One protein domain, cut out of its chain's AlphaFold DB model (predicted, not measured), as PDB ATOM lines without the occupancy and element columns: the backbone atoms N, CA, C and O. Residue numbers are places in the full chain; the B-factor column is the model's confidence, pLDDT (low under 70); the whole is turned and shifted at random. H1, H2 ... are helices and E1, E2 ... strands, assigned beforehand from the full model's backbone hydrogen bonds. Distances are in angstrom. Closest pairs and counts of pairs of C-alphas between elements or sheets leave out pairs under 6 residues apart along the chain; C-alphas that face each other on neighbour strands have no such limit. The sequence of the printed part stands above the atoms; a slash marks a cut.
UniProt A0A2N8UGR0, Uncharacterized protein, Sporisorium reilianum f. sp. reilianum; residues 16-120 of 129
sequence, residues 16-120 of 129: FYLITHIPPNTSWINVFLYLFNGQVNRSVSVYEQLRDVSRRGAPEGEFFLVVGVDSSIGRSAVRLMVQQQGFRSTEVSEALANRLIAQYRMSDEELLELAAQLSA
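This is residues 16 to 120 of the 129 residues of an uncharacterized protein of Sporisorium reilianum f. sp. reilianum (UniProt A0A2N8UGR0). A strongly twisted sheet of four strands forms the core, with H3 over one face and H4 over the other; H1 packs beside H3, H2 touches one end of H3, and H5 extends away from this body, its residues 112 to 117 sticking out. The printed part has 105 residues with five named helices and four named strands, in the order E1 H1 H2 E2 E3 H3 E4 H4 H5. The sheet runs E2, E3, E1, E4, all antiparallel, and the class is mixed, helices and strands. The whole is compact, with a radius of gyration of the C-alphas of 13.4 A and spans of 38 by 28 by 26 A.

In the sheet, E2, residues 44 to 51, and E3, residues 63 to 69, form a hairpin, with N 48 and O 66 within hydrogen-bond range at 3.0 A. E1, residues 16 to 22, is the next neighbour of E3, with N 19 and O 65 at 2.8 A. E4, residues 88 to 92, is an edge strand beside E1, with N 18 and O 90 at 2.9 A. H3, residues 72 to 85, is on the sheet at a height over the sheet of 9.1 A, over E3 and E1; it runs along the strands, at 7 degrees to E1 on the local plane. The closest C-alphas of H3 and E3 are those of Val 69 and Arg 75, 6.3 A apart. H4, residues 94 to 104, is on the opposite face at a height over the sheet of 8.9 A, over E2 and E3 and only just over E1, where 3 of its C-alphas fall; it runs slantwise to the strands, at 35 degrees to E2 on the local plane. The closest C-alphas of H4 and E2 are those of Leu 50 and Tyr 104, 5.3 A apart. H1, residues 28 to 35, only grazes the sheet, and it touches H3 at a shallow tilt of 30 degrees, opposite ways; their closest C-alphas are those of Tyr 34 and Met 81, 6.0 A apart. H2, residues 38 to 41, touches residues 73 to 77 of H3 alone, the closest C-alphas being those of Val 40 and Gly 74, 5.1 A apart. H5, residues 108 to 120, is not on the sheet and is apart from H4. E1, H1, H2 and E2 make a split strand-helix-strand unit, two strands running the same way with E3 between them in the sheet; E3, H3 and E4 make another, with E1 between, and both crossovers are right-handed. In H3, H4 and H5 every O i to N i+4 pair is within hydrogen-bond range; in H1 2 of 4 are, and H2 is too short for such a pair.

E1 begins at C-alpha 16, (169.808, 112.756, 142.506). E2 measures 20.3 A from first to last C-alpha, H3 20.0 A, E3 19.9 A and H5 18.3 A. H5 ends at C-alpha 120, (140.462, 111.183, 160.337).

The C-alphas of Ser 72 and Ala 120, the two farthest apart, are 40.0 A apart. The printed part has no cut, and the link from E2 to E3, with 11 residues, is long. The mean pLDDT of the printed part is 87.2, and residues 117 to 120 are under 70.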
ATOM      1  N   PHE A  16     171.231 113.030 142.335       96.69
ATOM      2  CA  PHE A  16     169.808 112.756 142.506       96.69
ATOM      3  C   PHE A  16     169.611 111.398 143.165       96.69
ATOM      4  O   PHE A  16     170.174 110.396 142.726       96.69
ATOM      5  N   TYR A  17     168.784 111.368 144.201       96.88
ATOM      6  CA  TYR A  17     168.426 110.175 144.950       96.88
ATOM      7  C   TYR A  17     166.952 109.858 144.741       96.88
ATOM      8  O   TYR A  17     166.095 110.720 144.934       96.88
ATOM      9  N   LEU A  18     166.666 108.603 144.404       96.31
ATOM     10  CA  LEU A  18     165.346 108.005 144.542       96.31
ATOM     11  C   LEU A  18     165.289 107.288 145.890       96.31
ATOM     12  O   LEU A  18     166.089 106.385 146.144       96.31
ATOM     13  N   ILE A  19     164.351 107.686 146.746       95.25
ATOM     14  CA  ILE A  19     164.181 107.138 148.092       95.25
ATOM     15  C   ILE A  19     162.857 106.389 148.153       95.25
ATOM     16  O   ILE A  19     161.815 106.957 147.850       95.25
ATOM     17  N   THR A  20     162.902 105.119 148.536       93.50
ATOM     18  CA  THR A  20     161.761 104.188 148.548       93.50
ATOM     19  C   THR A  20     161.671 103.481 149.897       93.50
ATOM     20  O   THR A  20     162.496 103.728 150.782       93.50
ATOM     21  N   HIS A  21     160.712 102.559 150.040       92.06
ATOM     22  CA  HIS A  21     160.454 101.842 151.291       92.06
ATOM     23  C   HIS A  21     160.094 102.815 152.412       92.06
ATOM     24  O   HIS A  21     160.578 102.686 153.533       92.06
ATOM     25  N   ILE A  22     159.279 103.819 152.081       89.62
ATOM     26  CA  ILE A  22     158.787 104.810 153.033       89.62
ATOM     27  C   ILE A  22     157.487 104.259 153.628       89.62
ATOM     28  O   ILE A  22     156.505 104.102 152.896       89.62
ATOM     29  N   PRO A  23     157.449 103.937 154.934       81.00
ATOM     30  CA  PRO A  23     156.233 103.465 155.578       81.00
ATOM     31  C   PRO A  23     155.088 104.483 155.446       81.00
ATOM     32  O   PRO A  23     155.334 105.688 155.543       81.00
ATOM     33  N   PRO A  24     153.828 104.041 155.297       73.19
ATOM     34  CA  PRO A  24     152.685 104.941 155.122       73.19
ATOM     35  C   PRO A  24     152.405 105.827 156.349       73.19
ATOM     36  O   PRO A  24     151.769 106.865 156.227       73.19
ATOM     37  N   ASN A  25     152.892 105.438 157.530       75.50
ATOM     38  CA  ASN A  25     152.796 106.203 158.776       75.50
ATOM     39  C   ASN A  25     154.011 107.117 159.029       75.50
ATOM     40  O   ASN A  25     154.166 107.637 160.135       75.50
ATOM     41  N   THR A  26     154.892 107.294 158.040       80.38
ATOM     42  CA  THR A  26     156.052 108.186 158.152       80.38
ATOM     43  C   THR A  26     155.605 109.617 158.436       80.38
ATOM     44  O   THR A  26     154.777 110.180 157.724       80.38
ATOM     45  N   SER A  27     156.216 110.248 159.441       82.00
ATOM     46  CA  SER A  27     156.082 111.691 159.640       82.00
ATOM     47  C   SER A  27     156.932 112.435 158.612       82.00
ATOM     48  O   SER A  27     158.155 112.529 158.747       82.00
ATOM     49  N   TRP A  28     156.288 113.002 157.593       80.38
ATOM     50  CA  TRP A  28     156.962 113.805 156.567       80.38
ATOM     51  C   TRP A  28     157.665 115.041 157.131       80.38
ATOM     52  O   TRP A  28     158.684 115.465 156.592       80.38
ATOM     53  N   ILE A  29     157.185 115.578 158.257       81.31
ATOM     54  CA  ILE A  29     157.864 116.662 158.979       81.31
ATOM     55  C   ILE A  29     159.247 116.197 159.447       81.31
ATOM     56  O   ILE A  29     160.229 116.914 159.268       81.31
ATOM     57  N   ASN A  30     159.355 114.978 159.982       79.19
ATOM     58  CA  ASN A  30     160.641 114.448 160.435       79.19
ATOM     59  C   ASN A  30     161.612 114.257 159.269       79.19
ATOM     60  O   ASN A  30     162.786 114.568 159.421       79.19
ATOM     61  N   VAL A  31     161.126 113.807 158.107       83.19
ATOM     62  CA  VAL A  31     161.914 113.702 156.865       83.19
ATOM     63  C   VAL A  31     162.404 115.083 156.418       83.19
ATOM     64  O   VAL A  31     163.593 115.274 156.165       83.19
ATOM     65  N   PHE A  32     161.504 116.068 156.395       83.38
ATOM     66  CA  PHE A  32     161.788 117.440 155.978       83.38
ATOM     67  C   PHE A  32     162.899 118.094 156.819       83.38
ATOM     68  O   PHE A  32     163.806 118.728 156.277       83.38
ATOM     69  N   LEU A  33     162.901 117.888 158.140       84.75
ATOM     70  CA  LEU A  33     163.884 118.495 159.050       84.75
ATOM     71  C   LEU A  33     165.343 118.080 158.778       84.75
ATOM     72  O   LEU A  33     166.261 118.841 159.104       84.75
ATOM     73  N   TYR A  34     165.583 116.920 158.155       83.56
ATOM     74  CA  TYR A  34     166.939 116.508 157.766       83.56
ATOM     75  C   TYR A  34     167.496 117.340 156.612       83.56
ATOM     76  O   TYR A  34     168.698 117.598 156.573       83.56
ATOM     77  N   LEU A  35     166.636 117.742 155.676       83.69
ATOM     78  CA  LEU A  35     167.040 118.371 154.418       83.69
ATOM     79  C   LEU A  35     166.931 119.898 154.461       83.69
ATOM     80  O   LEU A  35     167.673 120.592 153.772       83.69
ATOM     81  N   PHE A  36     166.071 120.435 155.325       84.00
ATOM     82  CA  PHE A  36     165.774 121.865 155.385       84.00
ATOM     83  C   PHE A  36     166.315 122.539 156.652       84.00
ATOM     84  O   PHE A  36     165.658 123.386 157.256       84.00
ATOM     85  N   ASN A  37     167.550 122.208 157.041       79.50
ATOM     86  CA  ASN A  37     168.274 122.908 158.104       79.50
ATOM     87  C   ASN A  37     169.495 123.668 157.552       79.50
ATOM     88  O   ASN A  37     170.279 123.146 156.761       79.50
ATOM     89  N   GLY A  38     169.642 124.941 157.941       79.12
ATOM     90  CA  GLY A  38     170.834 125.766 157.699       79.12
ATOM     91  C   GLY A  38     171.491 125.607 156.317       79.12
ATOM     92  O   GLY A  38     170.957 126.043 155.298       79.12
ATOM     93  N   GLN A  39     172.690 125.015 156.301       76.56
ATOM     94  CA  GLN A  39     173.490 124.811 155.087       76.56
ATOM     95  C   GLN A  39     172.998 123.657 154.201       76.56
ATOM     96  O   GLN A  39     173.255 123.690 152.999       76.56
ATOM     97  N   VAL A  40     172.284 122.670 154.755       82.44
ATOM     98  CA  VAL A  40     171.718 121.557 153.976       82.44
ATOM     99  C   VAL A  40     170.653 122.087 153.023       82.44
ATOM    100  O   VAL A  40     170.714 121.778 151.837       82.44
ATOM    101  N   ASN A  41     169.778 122.981 153.500       87.19
ATOM    102  CA  ASN A  41     168.719 123.583 152.685       87.19
ATOM    103  C   ASN A  41     169.279 124.222 151.402       87.19
ATOM    104  O   ASN A  41     168.799 123.979 150.305       87.19
ATOM    105  N   ARG A  42     170.387 124.966 151.522       87.62
ATOM    106  CA  ARG A  42     171.044 125.620 150.376       87.62
ATOM    107  C   ARG A  42     171.638 124.648 149.359       87.62
ATOM    108  O   ARG A  42     172.027 125.077 148.281       87.62
ATOM    109  N   SER A  43     171.783 123.381 149.731       90.12
ATOM    110  CA  SER A  43     172.297 122.341 148.849       90.12
ATOM    111  C   SER A  43     171.215 121.502 148.194       90.12
ATOM    112  O   SER A  43     171.561 120.723 147.316       90.12
ATOM    113  N   VAL A  44     169.954 121.623 148.615       91.69
ATOM    114  CA  VAL A  44     168.838 120.886 148.023       91.69
ATOM    115  C   VAL A  44     168.405 121.613 146.754       91.69
ATOM    116  O   VAL A  44     167.899 122.729 146.815       91.69
ATOM    117  N   SER A  45     168.611 120.978 145.603       92.44
ATOM    118  CA  SER A  45     168.162 121.479 144.301       92.44
ATOM    119  C   SER A  45     166.776 120.964 143.924       92.44
ATOM    120  O   SER A  45     166.036 121.655 143.231       92.44
ATOM    121  N   VAL A  46     166.397 119.778 144.411       92.69
ATOM    122  CA  VAL A  46     165.074 119.178 144.189       92.69
ATOM    123  C   VAL A  46     164.619 118.452 145.449       92.69
ATOM    124  O   VAL A  46     165.398 117.723 146.062       92.69
ATOM    125  N   TYR A  47     163.349 118.613 145.807       92.50
ATOM    126  CA  TYR A  47     162.673 117.808 146.818       92.50
ATOM    127  C   TYR A  47     161.221 117.622 146.393       92.50
ATOM    128  O   TYR A  47     160.439 118.568 146.433       92.50
ATOM    129  N   GLU A  48     160.864 116.414 145.973       92.19
ATOM    130  CA  GLU A  48     159.506 116.095 145.533       92.19
ATOM    131  C   GLU A  48     159.024 114.814 146.214       92.19
ATOM    132  O   GLU A  48     159.722 113.794 146.223       92.19
ATOM    133  N   GLN A  49     157.823 114.894 146.792       90.50
ATOM    134  CA  GLN A  49     157.117 113.759 147.378       90.50
ATOM    135  C   GLN A  49     156.188 113.180 146.321       90.50
ATOM    136  O   GLN A  49     155.323 113.880 145.796       90.50
ATOM    137  N   LEU A  50     156.380 111.908 145.999       91.81
ATOM    138  CA  LEU A  50     155.692 111.240 144.906       91.81
ATOM    139  C   LEU A  50     154.898 110.052 145.442       91.81
ATOM    140  O   LEU A  50     155.251 109.455 146.468       91.81
ATOM    141  N   ARG A  51     153.829 109.704 144.726       90.50
ATOM    142  CA  ARG A  51     152.971 108.575 145.081       90.50
ATOM    143  C   ARG A  51     152.629 107.744 143.857       90.50
ATOM    144  O   ARG A  51     152.165 108.258 142.847       90.50
ATOM    145  N   ASP A  52     152.815 106.439 143.981       90.38
ATOM    146  CA  ASP A  52     152.385 105.439 143.013       90.38
ATOM    147  C   ASP A  52     151.365 104.517 143.688       90.38
ATOM    148  O   ASP A  52     151.710 103.572 144.401       90.38
ATOM    149  N   VAL A  53     150.081 104.806 143.460       86.38
ATOM    150  CA  VAL A  53     148.954 104.062 144.048       86.38
ATOM    151  C   VAL A  53     148.961 102.591 143.615       86.38
ATOM    152  O   VAL A  53     148.470 101.735 144.352       86.38
ATOM    153  N   SER A  54     149.569 102.262 142.469       86.94
ATOM    154  CA  SER A  54     149.685 100.870 142.021       86.94
ATOM    155  C   SER A  54     150.583 100.022 142.930       86.94
ATOM    156  O   SER A  54     150.451  98.799 142.952       86.94
ATOM    157  N   ARG A  55     151.448 100.656 143.737       85.31
ATOM    158  CA  ARG A  55     152.307  99.998 144.735       85.31
ATOM    159  C   ARG A  55     151.696  99.936 146.128       85.31
ATOM    160  O   ARG A  55     152.373  99.550 147.084       85.31
ATOM    161  N   ARG A  56     150.416 100.276 146.283       84.12
ATOM    162  CA  ARG A  56     149.726 100.122 147.566       84.12
ATOM    163  C   ARG A  56     149.770  98.660 148.017       84.12
ATOM    164  O   ARG A  56     149.335  97.763 147.306       84.12
ATOM    165  N   GLY A  57     150.297  98.428 149.219       79.38
ATOM    166  CA  GLY A  57     150.481  97.083 149.779       79.38
ATOM    167  C   GLY A  57     151.762  96.368 149.333       79.38
ATOM    168  O   GLY A  57     152.041  95.279 149.833       79.38
ATOM    169  N   ALA A  58     152.570  96.965 148.448       85.56
ATOM    170  CA  ALA A  58     153.900  96.454 148.136       85.56
ATOM    171  C   ALA A  58     154.879  96.727 149.299       85.56
ATOM    172  O   ALA A  58     154.738  97.739 149.991       85.56
ATOM    173  N   PRO A  59     155.922  95.891 149.483       78.69
ATOM    174  CA  PRO A  59     156.944  96.104 150.517       78.69
ATOM    175  C   PRO A  59     157.667  97.456 150.420       78.69
ATOM    176  O   PRO A  59     158.173  97.973 151.410       78.69
ATOM    177  N   GLU A  60     157.719  98.023 149.217       76.75
ATOM    178  CA  GLU A  60     158.399  99.283 148.911       76.75
ATOM    179  C   GLU A  60     157.565 100.520 149.283       76.75
ATOM    180  O   GLU A  60     158.099 101.630 149.303       76.75
ATOM    181  N   GLY A  61     156.279 100.330 149.597       83.50
ATOM    182  CA  GLY A  61     155.323 101.402 149.855       83.50
ATOM    183  C   GLY A  61     154.831 102.106 148.584       83.50
ATOM    184  O   GLY A  61     155.437 102.029 147.517       83.50
ATOM    185  N   GLU A  62     153.706 102.810 148.712       89.00
ATOM    186  CA  GLU A  62     153.157 103.655 147.638       89.00
ATOM    187  C   GLU A  62     153.837 105.031 147.560       89.00
ATOM    188  O   GLU A  62     153.644 105.745 146.582       89.00
ATOM    189  N   PHE A  63     154.640 105.408 148.561       90.44
ATOM    190  CA  PHE A  63     155.315 106.704 148.635       90.44
ATOM    191  C   PHE A  63     156.812 106.587 148.372       90.44
ATOM    192  O   PHE A  63     157.486 105.675 148.859       90.44
ATOM    193  N   PHE A  64     157.347 107.568 147.653       93.44
ATOM    194  CA  PHE A  64     158.774 107.694 147.392       93.44
ATOM    195  C   PHE A  64     159.170 109.166 147.255       93.44
ATOM    196  O   PHE A  64     158.330 110.035 147.027       93.44
ATOM    197  N   LEU A  65     160.461 109.453 147.420       94.25
ATOM    198  CA  LEU A  65     161.010 110.799 147.269       94.25
ATOM    199  C   LEU A  65     162.006 110.852 146.129       94.25
ATOM    200  O   LEU A  65     162.802 109.928 145.934       94.25
ATOM    201  N   VAL A  66     162.031 111.998 145.466       95.62
ATOM    202  CA  VAL A  66     163.160 112.417 144.644       95.62
ATOM    203  C   VAL A  66     163.846 113.582 145.344       95.62
ATOM    204  O   VAL A  66     163.215 114.602 145.622       95.62
ATOM    205  N   VAL A  67     165.138 113.422 145.635       95.56
ATOM    206  CA  VAL A  67     165.957 114.455 146.282       95.56
ATOM    207  C   VAL A  67     167.199 114.734 145.442       95.56
ATOM    208  O   VAL A  67     168.027 113.846 145.250       95.56
ATOM    209  N   GLY A  68     167.335 115.962 144.950       95.38
ATOM    210  CA  GLY A  68     168.527 116.467 144.269       95.38
ATOM    211  C   GLY A  68     169.379 117.291 145.228       95.38
ATOM    212  O   GLY A  68     168.843 118.146 145.936       95.38
ATOM    213  N   VAL A  69     170.689 117.032 145.275       94.75
ATOM    214  CA  VAL A  69     171.630 117.778 146.123       94.75
ATOM    215  C   VAL A  69     172.926 118.148 145.410       94.75
ATOM    216  O   VAL A  69     173.539 117.328 144.730       94.75
ATOM    217  N   ASP A  70     173.408 119.363 145.656       93.06
ATOM    218  CA  ASP A  70     174.540 119.954 144.927       93.06
ATOM    219  C   ASP A  70     175.846 119.949 145.739       93.06
ATOM    220  O   ASP A  70     176.904 120.353 145.255       93.06
ATOM    221  N   SER A  71     175.801 119.486 146.993       91.00
ATOM    222  CA  SER A  71     176.946 119.506 147.907       91.00
ATOM    223  C   SER A  71     177.149 118.183 148.649       91.00
ATOM    224  O   SER A  71     176.237 117.370 148.807       91.00
ATOM    225  N   SER A  72     178.365 117.974 149.158       91.25
ATOM    226  CA  SER A  72     178.686 116.838 150.033       91.25
ATOM    227  C   SER A  72     177.902 116.859 151.347       91.25
ATOM    228  O   SER A  72     177.575 115.794 151.874       91.25
ATOM    229  N   ILE A  73     177.571 118.048 151.858       91.44
ATOM    230  CA  ILE A  73     176.746 118.226 153.059       91.44
ATOM    231  C   ILE A  73     175.323 117.727 152.782       91.44
ATOM    232  O   ILE A  73     174.803 116.927 153.557       91.44
ATOM    233  N   GLY A  74     174.744 118.100 151.636       92.38
ATOM    234  CA  GLY A  74     173.437 117.609 151.190       92.38
ATOM    235  C   GLY A  74     173.404 116.092 151.026       92.38
ATOM    236  O   GLY A  74     172.538 115.425 151.588       92.38
ATOM    237  N   ARG A  75     174.409 115.516 150.349       94.44
ATOM    238  CA  ARG A  75     174.541 114.050 150.210       94.44
ATOM    239  C   ARG A  75     174.621 113.337 151.562       94.44
ATOM    240  O   ARG A  75     174.012 112.285 151.750       94.44
ATOM    241  N   SER A  76     175.359 113.912 152.511       93.69
ATOM    242  CA  SER A  76     175.485 113.357 153.863       93.69
ATOM    243  C   SER A  76     174.159 113.420 154.621       93.69
ATOM    244  O   SER A  76     173.792 112.449 155.278       93.69
ATOM    245  N   ALA A  77     173.409 114.516 154.479       93.19
ATOM    246  CA  ALA A  77     172.088 114.661 155.079       93.19
ATOM    247  C   ALA A  77     171.081 113.641 154.524       93.19
ATOM    248  O   ALA A  77     170.393 112.991 155.309       93.19
ATOM    249  N   VAL A  78     171.058 113.419 153.202       94.19
ATOM    250  CA  VAL A  78     170.228 112.369 152.582       94.19
ATOM    251  C   VAL A  78     170.589 110.993 153.142       94.19
ATOM    252  O   VAL A  78     169.704 110.246 153.553       94.19
ATOM    253  N   ARG A  79     171.884 110.661 153.223       94.50
ATOM    254  CA  ARG A  79     172.338 109.377 153.777       94.50
ATOM    255  C   ARG A  79     171.900 109.189 155.233       94.50
ATOM    256  O   ARG A  79     171.410 108.118 155.579       94.50
ATOM    257  N   LEU A  80     172.061 110.219 156.065       93.38
ATOM    258  CA  LEU A  80     171.641 110.194 157.469       93.38
ATOM    259  C   LEU A  80     170.127 110.016 157.601       93.38
ATOM    260  O   LEU A  80     169.686 109.175 158.379       93.38
ATOM    261  N   MET A  81     169.344 110.755 156.812       93.06
ATOM    262  CA  MET A  81     167.887 110.645 156.782       93.06
ATOM    263  C   MET A  81     167.445 109.221 156.428       93.06
ATOM    264  O   MET A  81     166.645 108.629 157.146       93.06
ATOM    265  N   VAL A  82     168.006 108.649 155.360       93.75
ATOM    266  CA  VAL A  82     167.697 107.285 154.907       93.75
ATOM    267  C   VAL A  82     168.019 106.262 155.997       93.75
ATOM    268  O   VAL A  82     167.194 105.399 156.280       93.75
ATOM    269  N   GLN A  83     169.180 106.384 156.646       92.56
ATOM    270  CA  GLN A  83     169.594 105.466 157.707       92.56
ATOM    271  C   GLN A  83     168.701 105.564 158.950       92.56
ATOM    272  O   GLN A  83     168.289 104.538 159.482       92.56
ATOM    273  N   GLN A  84     168.399 106.779 159.412       90.44
ATOM    274  CA  GLN A  84     167.617 107.005 160.632       90.44
ATOM    275  C   GLN A  84     166.150 106.603 160.472       90.44
ATOM    276  O   GLN A  84     165.537 106.131 161.423       90.44
ATOM    277  N   GLN A  85     165.592 106.782 159.275       88.56
ATOM    278  CA  GLN A  85     164.203 106.421 158.993       88.56
ATOM    279  C   GLN A  85     164.040 104.980 158.479       88.56
ATOM    280  O   GLN A  85     162.917 104.519 158.297       88.56
ATOM    281  N   GLY A  86     165.141 104.260 158.233       89.44
ATOM    282  CA  GLY A  86     165.102 102.897 157.695       89.44
ATOM    283  C   GLY A  86     164.636 102.813 156.236       89.44
ATOM    284  O   GLY A  86     164.152 101.768 155.807       89.44
ATOM    285  N   PHE A  87     164.771 103.899 155.472       93.56
ATOM    286  CA  PHE A  87     164.416 103.933 154.052       93.56
ATOM    287  C   PHE A  87     165.476 103.238 153.194       93.56
ATOM    288  O   PHE A  87     166.559 102.864 153.655       93.56
ATOM    289  N   ARG A  88     165.205 103.134 151.891       94.38
ATOM    290  CA  ARG A  88     166.213 102.770 150.888       94.38
ATOM    291  C   ARG A  88     166.453 103.927 149.943       94.38
ATOM    292  O   ARG A  88     165.512 104.618 149.581       94.38
ATOM    293  N   SER A  89     167.696 104.114 149.513       95.50
ATOM    294  CA  SER A  89     168.038 105.117 148.503       95.50
ATOM    295  C   SER A  89     168.868 104.520 147.376       95.50
ATOM    296  O   SER A  89     169.618 103.563 147.572       95.50
ATOM    297  N   THR A  90     168.711 105.068 146.179       96.50
ATOM    298  CA  THR A  90     169.511 104.732 145.000       96.50
ATOM    299  C   THR A  90     169.794 106.008 144.227       96.50
ATOM    300  O   THR A  90     168.912 106.852 144.079       96.50
ATOM    301  N   GLU A  91     171.029 106.168 143.755       96.38
ATOM    302  CA  GLU A  91     171.382 107.288 142.886       96.38
ATOM    303  C   GLU A  91     170.780 107.072 141.495       96.38
ATOM    304  O   GLU A  91     170.874 105.989 140.915       96.38
ATOM    305  N   VAL A  92     170.135 108.107 140.970       96.31
ATOM    306  CA  VAL A  92     169.466 108.097 139.668       96.31
ATOM    307  C   VAL A  92     169.965 109.253 138.812       96.31
ATOM    308  O   VAL A  92     170.538 110.220 139.309       96.31
ATOM    309  N   SER A  93     169.754 109.167 137.501       95.75
ATOM    310  CA  SER A  93     170.021 110.302 136.621       95.75
ATOM    311  C   SER A  93     168.977 111.402 136.818       95.75
ATOM    312  O   SER A  93     167.814 111.123 137.113       95.75
ATOM    313  N   GLU A  94     169.369 112.651 136.564       94.81
ATOM    314  CA  GLU A  94     168.453 113.798 136.536       94.81
ATOM    315  C   GLU A  94     167.268 113.563 135.583       94.81
ATOM    316  O   GLU A  94     166.118 113.840 135.911       94.81
ATOM    317  N   ALA A  95     167.526 112.966 134.415       94.69
ATOM    318  CA  ALA A  95     166.482 112.653 133.442       94.69
ATOM    319  C   ALA A  95     165.446 111.648 133.980       94.69
ATOM    320  O   ALA A  95     164.257 111.778 133.688       94.69
ATOM    321  N   LEU A  96     165.882 110.650 134.759       95.44
ATOM    322  CA  LEU A  96     164.970 109.708 135.406       95.44
ATOM    323  C   LEU A  96     164.193 110.388 136.538       95.44
ATOM    324  O   LEU A  96     162.979 110.223 136.607       95.44
ATOM    325  N   ALA A  97     164.866 111.188 137.367       95.44
ATOM    326  CA  ALA A  97     164.240 111.981 138.424       95.44
ATOM    327  C   ALA A  97     163.111 112.869 137.871       95.44
ATOM    328  O   ALA A  97     161.966 112.756 138.309       95.44
ATOM    329  N   ASN A  98     163.396 113.660 136.835       95.62
ATOM    330  CA  ASN A  98     162.417 114.546 136.201       95.62
ATOM    331  C   ASN A  98     161.237 113.782 135.588       95.62
ATOM    332  O   ASN A  98     160.096 114.230 135.679       95.62
ATOM    333  N   ARG A  99     161.485 112.604 134.996       96.44
ATOM    334  CA  ARG A  99     160.415 111.748 134.468       96.44
ATOM    335  C   ARG A  99     159.500 111.232 135.577       96.44
ATOM    336  O   ARG A  99     158.286 111.268 135.412       96.44
ATOM    337  N   LEU A 100     160.072 110.760 136.686       95.12
ATOM    338  CA  LEU A 100     159.300 110.265 137.828       95.12
ATOM    339  C   LEU A 100     158.461 111.379 138.456       95.12
ATOM    340  O   LEU A 100     157.289 111.153 138.740       95.12
ATOM    341  N   ILE A 101     159.029 112.579 138.601       94.44
ATOM    342  CA  ILE A 101     158.297 113.756 139.082       94.44
ATOM    343  C   ILE A 101     157.126 114.057 138.147       94.44
ATOM    344  O   ILE A 101     155.994 114.148 138.599       94.44
ATOM    345  N   ALA A 102     157.358 114.145 136.836       94.00
ATOM    346  CA  ALA A 102     156.285 114.435 135.886       94.00
ATOM    347  C   ALA A 102     155.156 113.387 135.900       94.00
ATOM    348  O   ALA A 102     154.011 113.724 135.619       94.00
ATOM    349  N   GLN A 103     155.476 112.127 136.205       93.81
ATOM    350  CA  GLN A 103     154.522 111.022 136.165       93.81
ATOM    351  C   GLN A 103     153.740 110.824 137.473       93.81
ATOM    352  O   GLN A 103     152.572 110.456 137.416       93.81
ATOM    353  N   TYR A 104     154.378 111.023 138.629       92.94
ATOM    354  CA  TYR A 104     153.848 110.609 139.939       92.94
ATOM    355  C   TYR A 104     153.744 111.750 140.953       92.94
ATOM    356  O   TYR A 104     153.579 111.510 142.155       92.94
ATOM    357  N   ARG A 105     153.898 112.996 140.496       90.50
ATOM    358  CA  ARG A 105     153.677 114.162 141.346       90.50
ATOM    359  C   ARG A 105     152.232 114.160 141.815       90.50
ATOM    360  O   ARG A 105     151.318 114.152 140.998       90.50
ATOM    361  N   MET A 106     152.062 114.194 143.131       84.25
ATOM    362  CA  MET A 106     150.752 114.386 143.733       84.25
ATOM    363  C   MET A 106     150.284 115.814 143.464       84.25
ATOM    364  O   MET A 106     151.058 116.766 143.593       84.25
ATOM    365  N   SER A 107     149.018 115.950 143.097       81.31
ATOM    366  CA  SER A 107     148.340 117.240 143.074       81.31
ATOM    367  C   SER A 107     148.156 117.793 144.493       81.31
ATOM    368  O   SER A 107     148.152 117.047 145.476       81.31
ATOM    369  N   ASP A 108     147.968 119.109 144.605       77.06
ATOM    370  CA  ASP A 108     147.666 119.750 145.890       77.06
ATOM    371  C   ASP A 108     146.374 119.185 146.511       77.06
ATOM    372  O   ASP A 108     146.290 119.027 147.727       77.06
ATOM    373  N   GLU A 109     145.392 118.811 145.682       77.94
ATOM    374  CA  GLU A 109     144.160 118.142 146.116       77.94
ATOM    375  C   GLU A 109     144.444 116.765 146.728       77.94
ATOM    376  O   GLU A 109     143.995 116.490 147.839       77.94
ATOM    377  N   GLU A 110     145.260 115.927 146.080       77.94
ATOM    378  CA  GLU A 110     145.648 114.620 146.633       77.94
ATOM    379  C   GLU A 110     146.435 114.749 147.942       77.94
ATOM    380  O   GLU A 110     146.258 113.939 148.857       77.94
ATOM    381  N   LEU A 111     147.289 115.770 148.058       72.75
ATOM    382  CA  LEU A 111     148.010 116.075 149.295       72.75
ATOM    383  C   LEU A 111     147.052 116.478 150.424       72.75
ATOM    384  O   LEU A 111     147.214 116.021 151.561       72.75
ATOM    385  N   LEU A 112     146.042 117.300 150.124       76.12
ATOM    386  CA  LEU A 112     145.016 117.711 151.085       76.12
ATOM    387  C   LEU A 112     144.128 116.535 151.508       76.12
ATOM    388  O   LEU A 112     143.868 116.367 152.702       76.12
ATOM    389  N   GLU A 113     143.711 115.685 150.570       77.62
ATOM    390  CA  GLU A 113     142.950 114.468 150.866       77.62
ATOM    391  C   GLU A 113     143.745 113.499 151.745       77.62
ATOM    392  O   GLU A 113     143.206 112.942 152.704       77.62
ATOM    393  N   LEU A 114     145.041 113.329 151.476       72.25
ATOM    394  CA  LEU A 114     145.933 112.521 152.309       72.25
ATOM    395  C   LEU A 114     146.058 113.076 153.731       72.25
ATOM    396  O   LEU A 114     145.961 112.319 154.701       72.25
ATOM    397  N   ALA A 115     146.229 114.391 153.877       70.12
ATOM    398  CA  ALA A 115     146.272 115.041 155.186       70.12
ATOM    399  C   ALA A 115     144.943 114.871 155.954       70.12
ATOM    400  O   ALA A 115     144.939 114.607 157.164       70.12
ATOM    401  N   ALA A 116     143.808 114.955 155.255       72.44
ATOM    402  CA  ALA A 116     142.483 114.716 155.821       72.44
ATOM    403  C   ALA A 116     142.283 113.246 156.246       72.44
ATOM    404  O   ALA A 116     141.776 112.980 157.334       72.44
ATOM    405  N   GLN A 117     142.737 112.277 155.448       66.94
ATOM    406  CA  GLN A 117     142.649 110.849 155.786       66.94
ATOM    407  C   GLN A 117     143.496 110.488 157.013       66.94
ATOM    408  O   GLN A 117     143.033 109.754 157.889       66.94
ATOM    409  N   LEU A 118     144.712 111.032 157.121       63.44
ATOM    410  CA  LEU A 118     145.587 110.814 158.280       63.44
ATOM    411  C   LEU A 118     145.007 111.430 159.568       63.44
ATOM    412  O   LEU A 118     145.069 110.814 160.636       63.44
ATOM    413  N   SER A 119     144.389 112.612 159.481       61.16
ATOM    414  CA  SER A 119     143.715 113.240 160.629       61.16
ATOM    415  C   SER A 119     142.421 112.515 161.035       61.16
ATOM    416  O   SER A 119     142.164 112.334 162.231       61.16
ATOM    417  N   ALA A 120     141.650 111.998 160.072       58.78
ATOM    418  CA  ALA A 120     140.462 111.183 160.337       58.78
ATOM    419  C   ALA A 120     140.808 109.812 160.954       58.78
ATOM    420  O   ALA A 120     140.160 109.385 161.911       58.78
TER     421      ALA A 120